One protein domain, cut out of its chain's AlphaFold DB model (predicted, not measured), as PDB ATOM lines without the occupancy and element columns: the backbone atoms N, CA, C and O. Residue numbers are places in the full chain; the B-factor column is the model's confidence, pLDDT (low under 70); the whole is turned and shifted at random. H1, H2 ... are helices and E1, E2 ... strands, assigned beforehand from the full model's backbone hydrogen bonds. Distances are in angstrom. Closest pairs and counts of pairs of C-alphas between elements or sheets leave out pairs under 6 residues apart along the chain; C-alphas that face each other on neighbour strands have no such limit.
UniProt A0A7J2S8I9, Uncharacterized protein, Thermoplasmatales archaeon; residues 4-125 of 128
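AT A GLANCE: This is residues 4 to 125 of the 128 residues of an uncharacterized protein of Thermoplasmatales archaeon (UniProt A0A7J2S8I9). A twisted sheet of four parallel strands has three helices, H2, H3 and H5, over one face, and no named helix covers its other face. The small helices H1 and H4 lie off the sheet, towards opposite ends of the long axis. The printed part has 122 residues, with five named helices and four named strands in the order H1 E1 H2 E2 H3 E3 H4 H5 E4; the sheet's order is E1 E2 E3 E4, and the class is mixed, helices and strands. The whole is compact, with a radius of gyration of the C-alphas of 15.7 A, yet elongated in outline, spanning 47 by 28 by 26 A.

IN THESE COORDINATES: The strands are E1, residues 19 to 23; E2, residues 48 to 54, 20.1 A long; E3, residues 81 to 88, 20.4 A; and E4, residues 121 to 124, whose C-alpha 124 is at (-31.997, -16.633, 188.757). The helices are H3, residues 58 to 74, 25.1 A, beginning at C-alpha 58 (-35.942, -14.581, 176.990); H5, residues 101 to 114, 19.9 A; H2, residues 29 to 41, 16.7 A; H1, residues 4 to 12, with C-alpha 4 at (-54.243, -18.589, 207.816); and H4, residues 95 to 98. E3 bends by 50 degrees at residue 85.

HOW THE PARTS SIT: The sheet's edge strands are E1 and E4. N 22 and O 50 are 2.9 A apart across E1 and E2, N 83 and O 49 2.8 A across E2 and E3, and N 123 and O 84 2.9 A across E3 and E4, each within hydrogen-bond range. H3 lies over E2 and E3 at a height over the sheet of 9.8 A; its closest C-alphas to E3 are those of Arg 69 and Asn 82, 6.7 A apart. H2 lies over E1, on the same face as H3, at a height of 10.7 A. H2, H3 and H5 make two layers with the sheet, helices on one face of it. H3 touches H5 with residues 58 to 62 alone; the closest C-alphas, of Pro 58 and Cys 110, are 5.2 A apart, and the helices run the same way at a shallow tilt of 28 degrees. H2 and H3 are close but not clearly touching, their closest C-alphas, of Leu 36 and Leu 72, 7.8 A apart. E1 H2 E2, E2 H3 E3 and E3 H4 H5 E4 are strand-helix-strand units, parallel neighbour strands joined through helices, with right-handed crossovers. H1 and H4 are not on the sheet and are apart from each other; H4 and H5 meet only through their link. Every O i to N i+4 pair is within hydrogen-bond range in H1 and H5, but 8 of 9 in H2 and 12 of 13 in H3; H4 is too short for such a pair.

THE WHOLE: The two farthest C-alphas, of Asn 11 and Glu 101, are 48.2 A apart. The printed part has no cut and no long link. Mean pLDDT of the printed part is 95.7, and no printed residue is under 70.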
ATOM      1  N   ILE A   4     -54.653 -18.449 206.413       96.56
ATOM      2  CA  ILE A   4     -54.243 -18.589 207.816       96.56
ATOM      3  C   ILE A   4     -52.855 -17.973 208.023       96.56
ATOM      4  O   ILE A   4     -52.678 -17.130 208.901       96.56
ATOM      5  N   THR A   5     -51.881 -18.338 207.186       96.25
ATOM      6  CA  THR A   5     -50.519 -17.801 207.284       96.25
ATOM      7  C   THR A   5     -50.501 -16.290 207.060       96.25
ATOM      8  O   THR A   5     -49.842 -15.577 207.812       96.25
ATOM      9  N   SER A   6     -51.260 -15.785 206.081       95.75
ATOM     10  CA  SER A   6     -51.325 -14.352 205.769       95.75
ATOM     11  C   SER A   6     -51.800 -13.509 206.957       95.75
ATOM     12  O   SER A   6     -51.152 -12.531 207.334       95.75
ATOM     13  N   LYS A   7     -52.886 -13.947 207.606       95.69
ATOM     14  CA  LYS A   7     -53.502 -13.261 208.743       95.69
ATOM     15  C   LYS A   7     -52.609 -13.328 209.975       95.69
ATOM     16  O   LYS A   7     -52.424 -12.313 210.639       95.69
ATOM     17  N   ILE A   8     -52.007 -14.488 210.251       97.38
ATOM     18  CA  ILE A   8     -51.084 -14.654 211.383       97.38
ATOM     19  C   ILE A   8     -49.876 -13.723 211.239       97.38
ATOM     20  O   ILE A   8     -49.551 -13.006 212.184       97.38
ATOM     21  N   LEU A   9     -49.234 -13.696 210.066       97.50
ATOM     22  CA  LEU A   9     -48.044 -12.869 209.848       97.50
ATOM     23  C   LEU A   9     -48.359 -11.374 209.952       97.50
ATOM     24  O   LEU A   9     -47.637 -10.654 210.636       97.50
ATOM     25  N   LYS A  10     -49.460 -10.911 209.345       97.06
ATOM     26  CA  LYS A  10     -49.865  -9.498 209.428       97.06
ATOM     27  C   LYS A  10     -50.338  -9.093 210.825       97.06
ATOM     28  O   LYS A  10     -50.112  -7.953 211.213       97.06
ATOM     29  N   ASN A  11     -50.941 -10.005 211.592       97.56
ATOM     30  CA  ASN A  11     -51.291  -9.756 212.992       97.56
ATOM     31  C   ASN A  11     -50.049  -9.661 213.890       97.56
ATOM     32  O   ASN A  11     -50.024  -8.863 214.819       97.56
ATOM     33  N   TYR A  12     -49.016 -10.464 213.615       98.19
ATOM     34  CA  TYR A  12     -47.739 -10.379 214.325       98.19
ATOM     35  C   TYR A  12     -46.987  -9.082 213.995       98.19
ATOM     36  O   TYR A  12     -46.502  -8.399 214.895       98.19
ATOM     37  N   ASN A  13     -46.888  -8.737 212.709       98.25
ATOM     38  CA  ASN A  13     -46.275  -7.497 212.251       98.25
ATOM     39  C   ASN A  13     -46.873  -7.069 210.901       98.25
ATOM     40  O   ASN A  13     -46.587  -7.659 209.856       98.25
ATOM     41  N   SER A  14     -47.654  -5.988 210.914       97.25
ATOM     42  CA  SER A  14     -48.348  -5.471 209.730       97.25
ATOM     43  C   SER A  14     -47.410  -4.947 208.635       97.25
ATOM     44  O   SER A  14     -47.827  -4.863 207.480       97.25
ATOM     45  N   SER A  15     -46.150  -4.633 208.967       97.75
ATOM     46  CA  SER A  15     -45.143  -4.156 208.003       97.75
ATOM     47  C   SER A  15     -44.517  -5.265 207.154       97.75
ATOM     48  O   SER A  15     -43.860  -4.968 206.157       97.75
ATOM     49  N   LEU A  16     -44.709  -6.540 207.513       97.88
ATOM     50  CA  LEU A  16     -44.189  -7.659 206.729       97.88
ATOM     51  C   LEU A  16     -44.858  -7.699 205.359       97.88
ATOM     52  O   LEU A  16     -46.085  -7.705 205.282       97.88
ATOM     53  N   LYS A  17     -44.063  -7.801 204.292       97.75
ATOM     54  CA  LYS A  17     -44.580  -8.138 202.965       97.75
ATOM     55  C   LYS A  17     -44.866  -9.630 202.890       97.75
ATOM     56  O   LYS A  17     -44.001 -10.450 203.197       97.75
ATOM     57  N   ILE A  18     -46.068  -9.983 202.466       97.38
ATOM     58  CA  ILE A  18     -46.503 -11.359 202.273       97.38
ATOM     59  C   ILE A  18     -47.036 -11.553 200.859       97.38
ATOM     60  O   ILE A  18     -47.605 -10.650 200.247       97.38
ATOM     61  N   GLY A  19     -46.881 -12.764 200.345       96.75
ATOM     62  CA  GLY A  19     -47.211 -13.017 198.960       96.75
ATOM     63  C   GLY A  19     -47.119 -14.473 198.563       96.75
ATOM     64  O   GLY A  19     -46.840 -15.362 199.372       96.75
ATOM     65  N   GLY A  20     -47.445 -14.727 197.304       96.12
ATOM     66  CA  GLY A  20     -47.625 -16.060 196.740       96.12
ATOM     67  C   GLY A  20     -48.208 -15.983 195.327       96.12
ATOM     68  O   GLY A  20     -48.331 -14.888 194.798       96.12
ATOM     69  N   PRO A  21     -48.610 -17.103 194.716       95.62
ATOM     70  CA  PRO A  21     -48.545 -18.465 195.231       95.62
ATOM     71  C   PRO A  21     -47.274 -19.229 194.826       95.62
ATOM     72  O   PRO A  21     -47.189 -20.402 195.168       95.62
ATOM     73  N   CYS A  22     -46.313 -18.598 194.142       96.06
ATOM     74  CA  CYS A  22     -45.211 -19.278 193.452       96.06
ATOM     75  C   CYS A  22     -45.734 -20.230 192.355       96.06
ATOM     76  O   CYS A  22     -45.391 -21.408 192.309       96.06
ATOM     77  N   THR A  23     -46.639 -19.736 191.497       95.56
ATOM     78  CA  THR A  23     -47.229 -20.561 190.425       95.56
ATOM     79  C   THR A  23     -46.193 -20.924 189.357       95.56
ATOM     80  O   THR A  23     -45.437 -20.063 188.908       95.56
ATOM     81  N   SER A  24     -46.195 -22.187 188.929       92.94
ATOM     82  CA  SER A  24     -45.386 -22.694 187.811       92.94
ATOM     83  C   SER A  24     -46.030 -22.457 186.444       92.94
ATOM     84  O   SER A  24     -45.361 -22.439 185.415       92.94
ATOM     85  N   SER A  25     -47.351 -22.272 186.433       89.75
ATOM     86  CA  SER A  25     -48.171 -22.183 185.229       89.75
ATOM     87  C   SER A  25     -48.881 -20.842 185.214       89.75
ATOM     88  O   SER A  25     -50.088 -20.762 185.431       89.75
ATOM     89  N   VAL A  26     -48.122 -19.771 184.984       92.81
ATOM     90  CA  VAL A  26     -48.636 -18.394 185.056       92.81
ATOM     91  C   VAL A  26     -49.857 -18.168 184.153       92.81
ATOM     92  O   VAL A  26     -50.825 -17.544 184.578       92.81
ATOM     93  N   PHE A  27     -49.867 -18.781 182.966       91.25
ATOM     94  CA  PHE A  27     -50.959 -18.702 181.990       91.25
ATOM     95  C   PHE A  27     -52.128 -19.662 182.264       91.25
ATOM     96  O   PHE A  27     -53.097 -19.680 181.511       91.25
ATOM     97  N   ASN A  28     -52.059 -20.495 183.307       89.06
ATOM     98  CA  ASN A  28     -53.174 -21.362 183.678       89.06
ATOM     99  C   ASN A  28     -54.216 -20.562 184.464       89.06
ATOM    100  O   ASN A  28     -54.157 -20.475 185.693       89.06
ATOM    101  N   GLU A  29     -55.189 -20.012 183.744       83.19
ATOM    102  CA  GLU A  29     -56.281 -19.224 184.317       83.19
ATOM    103  C   GLU A  29     -57.046 -19.985 185.412       83.19
ATOM    104  O   GLU A  29     -57.385 -19.401 186.439       83.19
ATOM    105  N   ASN A  30     -57.239 -21.305 185.280       87.19
ATOM    106  CA  ASN A  30     -57.993 -22.084 186.270       87.19
ATOM    107  C   ASN A  30     -57.385 -21.997 187.672       87.19
ATOM    108  O   ASN A  30     -58.124 -22.022 188.655       87.19
ATOM    109  N   PHE A  31     -56.057 -21.899 187.778       89.94
ATOM    110  CA  PHE A  31     -55.389 -21.734 189.065       89.94
ATOM    111  C   PHE A  31     -55.105 -20.266 189.369       89.94
ATOM    112  O   PHE A  31     -55.512 -19.771 190.418       89.94
ATOM    113  N   THR A  32     -54.409 -19.569 188.470       90.31
ATOM    114  CA  THR A  32     -53.869 -18.234 188.748       90.31
ATOM    115  C   THR A  32     -54.986 -17.218 188.980       90.31
ATOM    116  O   THR A  32     -54.957 -16.468 189.958       90.31
ATOM    117  N   THR A  33     -56.020 -17.263 188.143       88.19
ATOM    118  CA  THR A  33     -57.185 -16.383 188.236       88.19
ATOM    119  C   THR A  33     -58.051 -16.749 189.440       88.19
ATOM    120  O   THR A  33     -58.461 -15.870 190.195       88.19
ATOM    121  N   SER A  34     -58.266 -18.046 189.696       92.12
ATOM    122  CA  SER A  34     -59.001 -18.509 190.886       92.12
ATOM    123  C   SER A  34     -58.315 -18.109 192.193       92.12
ATOM    124  O   SER A  34     -58.994 -17.732 193.147       92.12
ATOM    125  N   PHE A  35     -56.981 -18.148 192.242       94.25
ATOM    126  CA  PHE A  35     -56.210 -17.675 193.389       94.25
ATOM    127  C   PHE A  35     -56.447 -16.182 193.640       94.25
ATOM    128  O   PHE A  35     -56.802 -15.808 194.757       94.25
ATOM    129  N   LEU A  36     -56.295 -15.334 192.618       94.19
ATOM    130  CA  LEU A  36     -56.504 -13.890 192.770       94.19
ATOM    131  C   LEU A  36     -57.946 -13.549 193.136       94.19
ATOM    132  O   LEU A  36     -58.167 -12.724 194.021       94.19
ATOM    133  N   LYS A  37     -58.915 -14.230 192.518       94.25
ATOM    134  CA  LYS A  37     -60.329 -14.099 192.864       94.25
ATOM    135  C   LYS A  37     -60.569 -14.418 194.339       94.25
ATOM    136  O   LYS A  37     -61.175 -13.612 195.034       94.25
ATOM    137  N   TYR A  38     -60.034 -15.535 194.837       95.38
ATOM    138  CA  TYR A  38     -60.164 -15.911 196.246       95.38
ATOM    139  C   TYR A  38     -59.545 -14.868 197.187       95.38
ATOM    140  O   TYR A  38     -60.160 -14.503 198.189       95.38
ATOM    141  N   VAL A  39     -58.342 -14.376 196.872       96.25
ATOM    142  CA  VAL A  39     -57.667 -13.331 197.662       96.25
ATOM    143  C   VAL A  39     -58.513 -12.057 197.705       96.25
ATOM    144  O   VAL A  39     -58.703 -11.502 198.787       96.25
ATOM    145  N   ALA A  40     -59.049 -11.623 196.561       94.94
ATOM    146  CA  ALA A  40     -59.871 -10.421 196.455       94.94
ATOM    147  C   ALA A  40     -61.205 -10.560 197.212       94.94
ATOM    148  O   ALA A  40     -61.525  -9.720 198.048       94.94
ATOM    149  N   GLU A  41     -61.954 -11.646 196.988       96.00
ATOM    150  CA  GLU A  41     -63.261 -11.887 197.625       96.00
ATOM    151  C   GLU A  41     -63.170 -11.975 199.156       96.00
ATOM    152  O   GLU A  41     -64.096 -11.570 199.860       96.00
ATOM    153  N   ASN A  42     -62.044 -12.464 199.683       95.88
ATOM    154  CA  ASN A  42     -61.818 -12.614 201.121       95.88
ATOM    155  C   ASN A  42     -61.017 -11.458 201.745       95.88
ATOM    156  O   ASN A  42     -60.683 -11.525 202.930       95.88
ATOM    157  N   ASN A  43     -60.715 -10.400 200.980       94.00
ATOM    158  CA  ASN A  43     -59.913  -9.249 201.413       94.00
ATOM    159  C   ASN A  43     -58.581  -9.659 202.067       94.00
ATOM    160  O   ASN A  43     -58.201  -9.157 203.131       94.00
ATOM    161  N   LEU A  44     -57.888 -10.627 201.464       96.31
ATOM    162  CA  LEU A  44     -56.628 -11.126 202.001       96.31
ATOM    163  C   LEU A  44     -55.464 -10.203 201.617       96.31
ATOM    164  O   LEU A  44     -55.417  -9.709 200.489       96.31
ATOM    165  N   PRO A  45     -54.494  -9.991 202.524       95.50
ATOM    166  CA  PRO A  45     -53.317  -9.199 202.208       95.50
ATOM    167  C   PRO A  45     -52.465  -9.900 201.144       95.50
ATOM    168  O   PRO A  45     -52.103 -11.065 201.299       95.50
ATOM    169  N   LEU A  46     -52.123  -9.173 200.080       97.56
ATOM    170  CA  LEU A  46     -51.250  -9.625 198.999       97.56
ATOM    171  C   LEU A  46     -50.309  -8.474 198.621       97.56
ATOM    172  O   LEU A  46     -50.674  -7.602 197.838       97.56
ATOM    173  N   ASP A  47     -49.113  -8.461 199.211       98.25
ATOM    174  CA  ASP A  47     -48.101  -7.433 198.940       98.25
ATOM    175  C   ASP A  47     -47.269  -7.774 197.694       98.25
ATOM    176  O   ASP A  47     -46.807  -6.875 196.998       98.25
ATOM    177  N   PHE A  48     -47.094  -9.067 197.393       98.44
ATOM    178  CA  PHE A  48     -46.452  -9.523 196.162       98.44
ATOM    179  C   PHE A  48     -47.097 -10.788 195.587       98.44
ATOM    180  O   PHE A  48     -47.519 -11.702 196.305       98.44
ATOM    181  N   PHE A  49     -47.107 -10.872 194.266       98.12
ATOM    182  CA  PHE A  49     -47.455 -12.053 193.505       98.12
ATOM    183  C   PHE A  49     -46.178 -12.736 193.017       98.12
ATOM    184  O   PHE A  49     -45.325 -12.101 192.404       98.12
ATOM    185  N   SER A  50     -46.042 -14.034 193.284       98.19
ATOM    186  CA  SER A  50     -44.859 -14.813 192.903       98.19
ATOM    187  C   SER A  50     -45.174 -15.927 191.914       98.19
ATOM    188  O   SER A  50     -46.184 -16.629 192.036       98.19
ATOM    189  N   TRP A  51     -44.268 -16.118 190.964       98.00
ATOM    190  CA  TRP A  51     -44.319 -17.143 189.925       98.00
ATOM    191  C   TRP A  51     -42.904 -17.557 189.525       98.00
ATOM    192  O   TRP A  51     -41.928 -16.895 189.867       98.00
ATOM    193  N   HIS A  52     -42.794 -18.650 188.784       97.44
ATOM    194  CA  HIS A  52     -41.539 -19.071 188.178       97.44
ATOM    195  C   HIS A  52     -41.763 -19.560 186.753       97.44
ATOM    196  O   HIS A  52     -42.865 -19.963 186.381       97.44
ATOM    197  N   MET A  53     -40.710 -19.498 185.940       97.19
ATOM    198  CA  MET A  53     -40.758 -19.932 184.549       97.19
ATOM    199  C   MET A  53     -39.370 -20.306 184.051       97.19
ATOM    200  O   MET A  53     -38.408 -19.562 184.223       97.19
ATOM    201  N   TYR A  54     -39.307 -21.433 183.350       96.31
ATOM    202  CA  TYR A  54     -38.120 -21.907 182.657       96.31
ATOM    203  C   TYR A  54     -38.406 -21.920 181.157       96.31
ATOM    204  O   TYR A  54     -39.441 -22.432 180.732       96.31
ATOM    205  N   THR A  55     -37.530 -21.311 180.365       96.00
ATOM    206  CA  THR A  55     -37.739 -21.111 178.925       96.00
ATOM    207  C   THR A  55     -36.410 -20.858 178.234       96.00
ATOM    208  O   THR A  55     -35.546 -20.201 178.800       96.00
ATOM    209  N   ASP A  56     -36.261 -21.308 176.993       95.19
ATOM    210  CA  ASP A  56     -35.089 -21.023 176.165       95.19
ATOM    211  C   ASP A  56     -35.208 -19.722 175.357       95.19
ATOM    212  O   ASP A  56     -34.257 -19.325 174.677       95.19
ATOM    213  N   ASN A  57     -36.339 -19.021 175.479       97.19
ATOM    214  CA  ASN A  57     -36.597 -17.743 174.837       97.19
ATOM    215  C   ASN A  57     -36.800 -16.628 175.886       97.19
ATOM    216  O   ASN A  57     -37.865 -16.553 176.505       97.19
ATOM    217  N   PRO A  58     -35.839 -15.695 176.043       96.88
ATOM    218  CA  PRO A  58     -35.942 -14.581 176.990       96.88
ATOM    219  C   PRO A  58     -37.216 -13.733 176.837       96.88
ATOM    220  O   PRO A  58     -37.722 -13.188 177.817       96.88
ATOM    221  N   TYR A  59     -37.774 -13.632 175.624       97.38
ATOM    222  CA  TYR A  59     -38.988 -12.848 175.378       97.38
ATOM    223  C   TYR A  59     -40.245 -13.452 176.029       97.38
ATOM    224  O   TYR A  59     -41.211 -12.740 176.300       97.38
ATOM    225  N   GLU A  60     -40.252 -14.749 176.344       97.38
ATOM    226  CA  GLU A  60     -41.361 -15.360 177.085       97.38
ATOM    227  C   GLU A  60     -41.446 -14.824 178.521       97.38
ATOM    228  O   GLU A  60     -42.546 -14.575 179.014       97.38
ATOM    229  N   LEU A  61     -40.305 -14.532 179.158       97.69
ATOM    230  CA  LEU A  61     -40.263 -13.923 180.492       97.69
ATOM    231  C   LEU A  61     -40.816 -12.490 180.481       97.69
ATOM    232  O   LEU A  61     -41.521 -12.100 181.416       97.69
ATOM    233  N   TYR A  62     -40.570 -11.730 179.408       97.94
ATOM    234  CA  TYR A  62     -41.196 -10.419 179.197       97.94
ATOM    235  C   TYR A  62     -42.719 -10.540 179.141       97.94
ATOM    236  O   TYR A  62     -43.433  -9.912 179.924       97.94
ATOM    237  N   LYS A  63     -43.223 -11.392 178.238       97.75
ATOM    238  CA  LYS A  63     -44.664 -11.585 178.037       97.75
ATOM    239  C   LYS A  63     -45.353 -12.062 179.310       97.75
ATOM    240  O   LYS A  63     -46.422 -11.555 179.640       97.75
ATOM    241  N   ALA A  64     -44.736 -12.992 180.035       97.62
ATOM    242  CA  ALA A  64     -45.235 -13.464 181.319       97.62
ATOM    243  C   ALA A  64     -45.308 -12.330 182.352       97.62
ATOM    244  O   ALA A  64     -46.334 -12.171 183.008       97.62
ATOM    245  N   SER A  65     -44.274 -11.488 182.441       97.88
ATOM    246  CA  SER A  65     -44.255 -10.344 183.361       97.88
ATOM    247  C   SER A  65     -45.360  -9.330 183.045       97.88
ATOM    248  O   SER A  65     -46.079  -8.898 183.944       97.88
ATOM    249  N   VAL A  66     -45.559  -8.997 181.763       97.88
ATOM    250  CA  VAL A  66     -46.643  -8.100 181.321       97.88
ATOM    251  C   VAL A  66     -48.020  -8.715 181.585       97.88
ATOM    252  O   VAL A  66     -48.923  -8.021 182.048       97.88
ATOM    253  N   TYR A  67     -48.187 -10.014 181.320       97.12
ATOM    254  CA  TYR A  67     -49.429 -10.735 181.598       97.12
ATOM    255  C   TYR A  67     -49.779 -10.697 183.091       97.12
ATOM    256  O   TYR A  67     -50.896 -10.324 183.440       97.12
ATOM    257  N   VAL A  68     -48.819 -11.003 183.972       97.50
ATOM    258  CA  VAL A  68     -49.027 -10.954 185.428       97.50
ATOM    259  C   VAL A  68     -49.414  -9.555 185.879       97.50
ATOM    260  O   VAL A  68     -50.373  -9.416 186.630       97.50
ATOM    261  N   ARG A  69     -48.721  -8.514 185.400       98.06
ATOM    262  CA  ARG A  69     -49.056  -7.129 185.752       98.06
ATOM    263  C   ARG A  69     -50.498  -6.787 185.378       98.06
ATOM    264  O   ARG A  69     -51.254  -6.347 186.239       98.06
ATOM    265  N   ARG A  70     -50.900  -7.067 184.132       97.06
ATOM    266  CA  ARG A  70     -52.275  -6.839 183.656       97.06
ATOM    267  C   ARG A  70     -53.303  -7.584 184.498       97.06
ATOM    268  O   ARG A  70     -54.276  -6.989 184.939       97.06
ATOM    269  N   MET A  71     -53.051  -8.862 184.760       96.19
ATOM    270  CA  MET A  71     -53.916  -9.695 185.586       96.19
ATOM    271  C   MET A  71     -54.045  -9.128 187.011       96.19
ATOM    272  O   MET A  71     -55.148  -9.038 187.536       96.19
ATOM    273  N   LEU A  72     -52.952  -8.700 187.649       97.38
ATOM    274  CA  LEU A  72     -53.018  -8.071 188.972       97.38
ATOM    275  C   LEU A  72     -53.829  -6.770 188.946       97.38
ATOM    276  O   LEU A  72     -54.617  -6.530 189.859       97.38
ATOM    277  N   ASP A  73     -53.673  -5.956 187.901       97.31
ATOM    278  CA  ASP A  73     -54.433  -4.715 187.734       97.31
ATOM    279  C   ASP A  73     -55.934  -4.968 187.538       97.31
ATOM    280  O   ASP A  73     -56.747  -4.269 188.139       97.31
ATOM    281  N   GLU A  74     -56.307  -5.996 186.770       95.44
ATOM    282  CA  GLU A  74     -57.703  -6.411 186.550       95.44
ATOM    283  C   GLU A  74     -58.407  -6.840 187.850       95.44
ATOM    284  O   GLU A  74     -59.610  -6.626 187.998       95.44
ATOM    285  N   TYR A  75     -57.661  -7.386 188.815       95.06
ATOM    286  CA  TYR A  75     -58.166  -7.769 190.139       95.06
ATOM    287  C   TYR A  75     -58.000  -6.673 191.212       95.06
ATOM    288  O   TYR A  75     -58.281  -6.918 192.384       95.06
ATOM    289  N   GLY A  76     -57.563  -5.463 190.837       96.00
ATOM    290  CA  GLY A  76     -57.414  -4.321 191.751       96.00
ATOM    291  C   GLY A  76     -56.143  -4.339 192.611       96.00
ATOM    292  O   GLY A  76     -56.009  -3.547 193.543       96.00
ATOM    293  N   PHE A  77     -55.178  -5.208 192.306       97.25
ATOM    294  CA  PHE A  77     -53.900  -5.322 193.014       97.25
ATOM    295  C   PHE A  77     -52.815  -4.425 192.397       97.25
ATOM    296  O   PHE A  77     -51.689  -4.858 192.141       97.25
ATOM    297  N   ASN A  78     -53.128  -3.148 192.162       97.00
ATOM    298  CA  ASN A  78     -52.258  -2.214 191.426       97.00
ATOM    299  C   ASN A  78     -50.922  -1.897 192.120       97.00
ATOM    300  O   ASN A  78     -50.012  -1.384 191.482       97.00
ATOM    301  N   GLN A  79     -50.812  -2.165 193.423       97.31
ATOM    302  CA  GLN A  79     -49.595  -1.956 194.222       97.31
ATOM    303  C   GLN A  79     -48.885  -3.269 194.587       97.31
ATOM    304  O   GLN A  79     -47.874  -3.248 195.278       97.31
ATOM    305  N   CYS A  80     -49.433  -4.414 194.169       98.19
ATOM    306  CA  CYS A  80     -48.843  -5.722 194.430       98.19
ATOM    307  C   CYS A  80     -47.616  -5.920 193.538       98.19
ATOM    308  O   CYS A  80     -47.725  -5.781 192.316       98.19
ATOM    309  N   GLU A  81     -46.475  -6.250 194.141       98.69
ATOM    310  CA  GLU A  81     -45.223  -6.485 193.418       98.69
ATOM    311  C   GLU A  81     -45.313  -7.759 192.568       98.69
ATOM    312  O   GLU A  81     -45.867  -8.774 192.988       98.69
ATOM    313  N   ASN A  82     -44.737  -7.732 191.375       98.38
ATOM    314  CA  ASN A  82     -44.608  -8.865 190.477       98.38
ATOM    315  C   ASN A  82     -43.218  -9.503 190.626       98.38
ATOM    316  O   ASN A  82     -42.213  -8.925 190.213       98.38
ATOM    317  N   ILE A  83     -43.157 -10.705 191.200       98.62
ATOM    318  CA  ILE A  83     -41.901 -11.381 191.535       98.62
ATOM    319  C   ILE A  83     -41.761 -12.692 190.765       98.62
ATOM    320  O   ILE A  83     -42.519 -13.639 190.978       98.62
ATOM    321  N   ASN A  84     -40.722 -12.795 189.938       98.38
ATOM    322  CA  ASN A  84     -40.277 -14.082 189.420       98.38
ATOM    323  C   ASN A  84     -39.269 -14.696 190.404       98.38
ATOM    324  O   ASN A  84     -38.124 -14.249 190.500       98.38
ATOM    325  N   THR A  85     -39.694 -15.702 191.162       97.94
ATOM    326  CA  THR A  85     -38.866 -16.337 192.197       97.94
ATOM    327  C   THR A  85     -37.845 -17.315 191.637       97.94
ATOM    328  O   THR A  85     -36.876 -17.615 192.327       97.94
ATOM    329  N   GLU A  86     -38.047 -17.817 190.416       97.56
ATOM    330  CA  GLU A  86     -37.112 -18.721 189.746       97.56
ATOM    331  C   GLU A  86     -37.211 -18.593 188.220       97.56
ATOM    332  O   GLU A  86     -38.261 -18.842 187.616       97.56
ATOM    333  N   TRP A  87     -36.081 -18.276 187.588       97.31
ATOM    334  CA  TRP A  87     -35.926 -18.340 186.136       97.31
ATOM    335  C   TRP A  87     -34.577 -18.935 185.731       97.31
ATOM    336  O   TRP A  87     -33.554 -18.702 186.382       97.31
ATOM    337  N   ASN A  88     -34.577 -19.700 184.637       96.06
ATOM    338  CA  ASN A  88     -33.387 -20.174 183.923       96.06
ATOM    339  C   ASN A  88     -33.792 -20.701 182.530       96.06
ATOM    340  O   ASN A  88     -34.981 -20.785 182.217       96.06
ATOM    341  N   ILE A  89     -32.807 -21.083 181.713       95.44
ATOM    342  CA  ILE A  89     -33.016 -21.591 180.351       95.44
ATOM    343  C   ILE A  89     -33.825 -22.903 180.317       95.44
ATOM    344  O   ILE A  89     -34.617 -23.140 179.410       95.44
ATOM    345  N   ASP A  90     -33.665 -23.742 181.342       91.88
ATOM    346  CA  ASP A  90     -34.428 -24.968 181.570       91.88
ATOM    347  C   ASP A  90     -34.317 -25.394 183.050       91.88
ATOM    348  O   ASP A  90     -33.389 -24.976 183.756       91.88
ATOM    349  N   ILE A  91     -35.235 -26.248 183.517       92.12
ATOM    350  CA  ILE A  91     -35.195 -26.844 184.868       92.12
ATOM    351  C   ILE A  91     -34.613 -28.267 184.889       92.12
ATOM    352  O   ILE A  91     -34.097 -28.703 185.913       92.12
ATOM    353  N   LEU A  92     -34.700 -29.003 183.777       91.56
ATOM    354  CA  LEU A  92     -34.505 -30.457 183.758       91.56
ATOM    355  C   LEU A  92     -33.050 -30.885 183.551       91.56
ATOM    356  O   LEU A  92     -32.672 -31.977 183.973       91.56
ATOM    357  N   SER A  93     -32.236 -30.061 182.894       90.06
ATOM    358  CA  SER A  93     -30.836 -30.378 182.643       90.06
ATOM    359  C   SER A  93     -29.980 -30.063 183.879       90.06
ATOM    360  O   SER A  93     -30.298 -29.140 184.638       90.06
ATOM    361  N   PRO A  94     -28.888 -30.807 184.122       89.75
ATOM    362  CA  PRO A  94     -27.967 -30.503 185.213       89.75
ATOM    363  C   PRO A  94     -27.216 -29.196 184.937       89.75
ATOM    364  O   PRO A  94     -26.982 -28.837 183.781       89.75
ATOM    365  N   GLN A  95     -26.784 -28.493 185.988       86.94
ATOM    366  CA  GLN A  95     -26.169 -27.170 185.824       86.94
ATOM    367  C   GLN A  95     -24.916 -27.186 184.933       86.94
ATOM    368  O   GLN A  95     -24.728 -26.264 184.143       86.94
ATOM    369  N   ARG A  96     -24.102 -28.248 184.994       89.62
ATOM    370  CA  ARG A  96     -22.888 -28.380 184.166       89.62
ATOM    371  C   ARG A  96     -23.178 -28.300 182.659       89.62
ATOM    372  O   ARG A  96     -22.354 -27.797 181.909       89.62
ATOM    373  N   ASP A  97     -24.354 -28.760 182.225       89.44
ATOM    374  CA  ASP A  97     -24.746 -28.756 180.811       89.44
ATOM    375  C   ASP A  97     -25.217 -27.354 180.377       89.44
ATOM    376  O   ASP A  97     -25.298 -27.058 179.185       89.44
ATOM    377  N   LYS A  98     -25.484 -26.469 181.346       91.44
ATOM    378  CA  LYS A  98     -25.883 -25.068 181.165       91.44
ATOM    379  C   LYS A  98     -24.726 -24.093 181.387       91.44
ATOM    380  O   LYS A  98     -24.931 -22.891 181.228       91.44
ATOM    381  N   ASP A  99     -23.537 -24.562 181.764       91.62
ATOM    382  CA  ASP A  99     -22.333 -23.737 181.935       91.62
ATOM    383  C   ASP A  99     -21.655 -23.511 180.574       91.62
ATOM    384  O   ASP A  99     -20.561 -23.994 180.297       91.62
ATOM    385  N   ASN A 100     -22.353 -22.798 179.690       93.06
ATOM    386  CA  ASN A 100     -21.926 -22.549 178.315       93.06
ATOM    387  C   ASN A 100     -22.260 -21.120 177.848       93.06
ATOM    388  O   ASN A 100     -22.948 -20.340 178.520       93.06
ATOM    389  N   GLU A 101     -21.759 -20.768 176.668       96.88
ATOM    390  CA  GLU A 101     -21.950 -19.470 176.027       96.88
ATOM    391  C   GLU A 101     -23.420 -19.187 175.702       96.88
ATOM    392  O   GLU A 101     -23.862 -18.045 175.840       96.88
ATOM    393  N   LYS A 102     -24.209 -20.217 175.362       95.50
ATOM    394  CA  LYS A 102     -25.643 -20.073 175.077       95.50
ATOM    395  C   LYS A 102     -26.402 -19.589 176.311       95.50
ATOM    396  O   LYS A 102     -27.144 -18.615 176.223       95.50
ATOM    397  N   ASN A 103     -26.207 -20.224 177.467       95.38
ATOM    398  CA  ASN A 103     -26.872 -19.808 178.702       95.38
ATOM    399  C   ASN A 103     -26.341 -18.461 179.220       95.38
ATOM    400  O   ASN A 103     -27.081 -17.683 179.824       95.38
ATOM    401  N   SER A 104     -25.068 -18.157 178.955       96.00
ATOM    402  CA  SER A 104     -24.483 -16.847 179.261       96.00
ATOM    403  C   SER A 104     -25.167 -15.736 178.454       96.00
ATOM    404  O   SER A 104     -25.624 -14.749 179.031       96.00
ATOM    405  N   ALA A 105     -25.330 -15.932 177.140       97.81
ATOM    406  CA  ALA A 105     -26.053 -15.007 176.269       97.81
ATOM    407  C   ALA A 105     -27.538 -14.902 176.651       97.81
ATOM    408  O   ALA A 105     -28.062 -13.798 176.783       97.81
ATOM    409  N   PHE A 106     -28.199 -16.034 176.913       97.38
ATOM    410  CA  PHE A 106     -29.577 -16.079 177.411       97.38
ATOM    411  C   PHE A 106     -29.747 -15.246 178.691       97.38
ATOM    412  O   PHE A 106     -30.654 -14.419 178.777       97.38
ATOM    413  N   THR A 107     -28.843 -15.417 179.661       97.06
ATOM    414  CA  THR A 107     -28.857 -14.686 180.936       97.06
ATOM    415  C   THR A 107     -28.714 -13.179 180.704       97.06
ATOM    416  O   THR A 107     -29.490 -12.407 181.262       97.06
ATOM    417  N   ALA A 108     -27.782 -12.749 179.846       98.19
ATOM    418  CA  ALA A 108     -27.607 -11.335 179.506       98.19
ATOM    419  C   ALA A 108     -28.857 -10.730 178.834       98.19
ATOM    420  O   ALA A 108     -29.282  -9.626 179.186       98.19
ATOM    421  N   CYS A 109     -29.491 -11.473 177.920       98.19
ATOM    422  CA  CYS A 109     -30.751 -11.068 177.297       98.19
ATOM    423  C   CYS A 109     -31.880 -10.928 178.326       98.19
ATOM    424  O   CYS A 109     -32.594  -9.929 178.300       98.19
ATOM    425  N   CYS A 110     -32.022 -11.880 179.257       98.00
ATOM    426  CA  CYS A 110     -33.037 -11.810 180.313       98.00
ATOM    427  C   CYS A 110     -32.846 -10.573 181.197       98.00
ATOM    428  O   CYS A 110     -33.802  -9.844 181.431       98.00
ATOM    429  N   LEU A 111     -31.612 -10.295 181.636       98.00
ATOM    430  CA  LEU A 111     -31.318  -9.120 182.464       98.00
ATOM    431  C   LEU A 111     -31.654  -7.803 181.753       98.00
ATOM    432  O   LEU A 111     -32.164  -6.888 182.395       98.00
ATOM    433  N   THR A 112     -31.398  -7.726 180.443       98.06
ATOM    434  CA  THR A 112     -31.750  -6.559 179.618       98.06
ATOM    435  C   THR A 112     -33.264  -6.406 179.523       98.06
ATOM    436  O   THR A 112     -33.797  -5.346 179.823       98.06
ATOM    437  N   ILE A 113     -33.965  -7.486 179.179       96.75
ATOM    438  CA  ILE A 113     -35.426  -7.508 179.065       96.75
ATOM    439  C   ILE A 113     -36.106  -7.128 180.381       96.75
ATOM    440  O   ILE A 113     -37.107  -6.416 180.364       96.75
ATOM    441  N   PHE A 114     -35.578  -7.579 181.520       97.44
ATOM    442  CA  PHE A 114     -36.152  -7.265 182.826       97.44
ATOM    443  C   PHE A 114     -36.108  -5.778 183.182       97.44
ATOM    444  O   PHE A 114     -36.887  -5.373 184.035       97.44
ATOM    445  N   GLN A 115     -35.270  -4.964 182.531       97.19
ATOM    446  CA  GLN A 115     -35.286  -3.511 182.744       97.19
ATOM    447  C   GLN A 115     -36.565  -2.851 182.212       97.19
ATOM    448  O   GLN A 115     -36.995  -1.839 182.755       97.19
ATOM    449  N   ASP A 116     -37.183  -3.449 181.189       95.88
ATOM    450  CA  ASP A 116     -38.401  -2.946 180.545       95.88
ATOM    451  C   ASP A 116     -39.620  -3.855 180.794       95.88
ATOM    452  O   ASP A 116     -40.728  -3.584 180.319       95.88
ATOM    453  N   ALA A 117     -39.432  -4.965 181.510       91.00
ATOM    454  CA  ALA A 117     -40.509  -5.864 181.886       91.00
ATOM    455  C   ALA A 117     -41.231  -5.323 183.124       91.00
ATOM    456  O   ALA A 117     -40.613  -4.766 184.025       91.00
ATOM    457  N   CYS A 118     -42.545  -5.537 183.208       95.44
ATOM    458  CA  CYS A 118     -43.351  -5.177 184.377       95.44
ATOM    459  C   CYS A 118     -43.084  -6.108 185.580       95.44
ATOM    460  O   CYS A 118     -44.022  -6.716 186.096       95.44
ATOM    461  N   ILE A 119     -41.822  -6.287 185.966       97.25
ATOM    462  CA  ILE A 119     -41.338  -7.174 187.021       97.25
ATOM    463  C   ILE A 119     -40.564  -6.356 188.059       97.25
ATOM    464  O   ILE A 119     -39.746  -5.517 187.701       97.25
ATOM    465  N   ASP A 120     -40.809  -6.609 189.340       98.38
ATOM    466  CA  ASP A 120     -40.157  -5.882 190.434       98.38
ATOM    467  C   ASP A 120     -38.892  -6.605 190.912       98.38
ATOM    468  O   ASP A 120     -37.870  -5.982 191.194       98.38
ATOM    469  N   TYR A 121     -38.939  -7.941 190.968       98.31
ATOM    470  CA  TYR A 121     -37.803  -8.773 191.365       98.31
ATOM    471  C   TYR A 121     -37.746 -10.056 190.537       98.31
ATOM    472  O   TYR A 121     -38.766 -10.708 190.302       98.31
ATOM    473  N   ALA A 122     -36.536 -10.449 190.142       98.06
ATOM    474  CA  ALA A 122     -36.279 -11.682 189.411       98.06
ATOM    475  C   ALA A 122     -35.080 -12.420 190.016       98.06
ATOM    476  O   ALA A 122     -33.983 -11.867 190.105       98.06
ATOM    477  N   PHE A 123     -35.260 -13.686 190.381       97.94
ATOM    478  CA  PHE A 123     -34.222 -14.492 191.021       97.94
ATOM    479  C   PHE A 123     -33.793 -15.635 190.099       97.94
ATOM    480  O   PHE A 123     -34.573 -16.530 189.772       97.94
ATOM    481  N   ARG A 124     -32.533 -15.598 189.647       96.06
ATOM    482  CA  ARG A 124     -31.997 -16.633 188.757       96.06
ATOM    483  C   ARG A 124     -31.826 -17.935 189.529       96.06
ATOM    484  O   ARG A 124     -31.086 -17.977 190.511       96.06
ATOM    485  N   TYR A 125     -32.442 -19.006 189.046       94.81
ATOM    486  CA  TYR A 125     -32.310 -20.325 189.649       94.81
ATOM    487  C   TYR A 125     -31.180 -21.105 188.984       94.81
ATOM    488  O   TYR A 125     -31.263 -21.454 187.813       94.81
TER     489      TYR A 125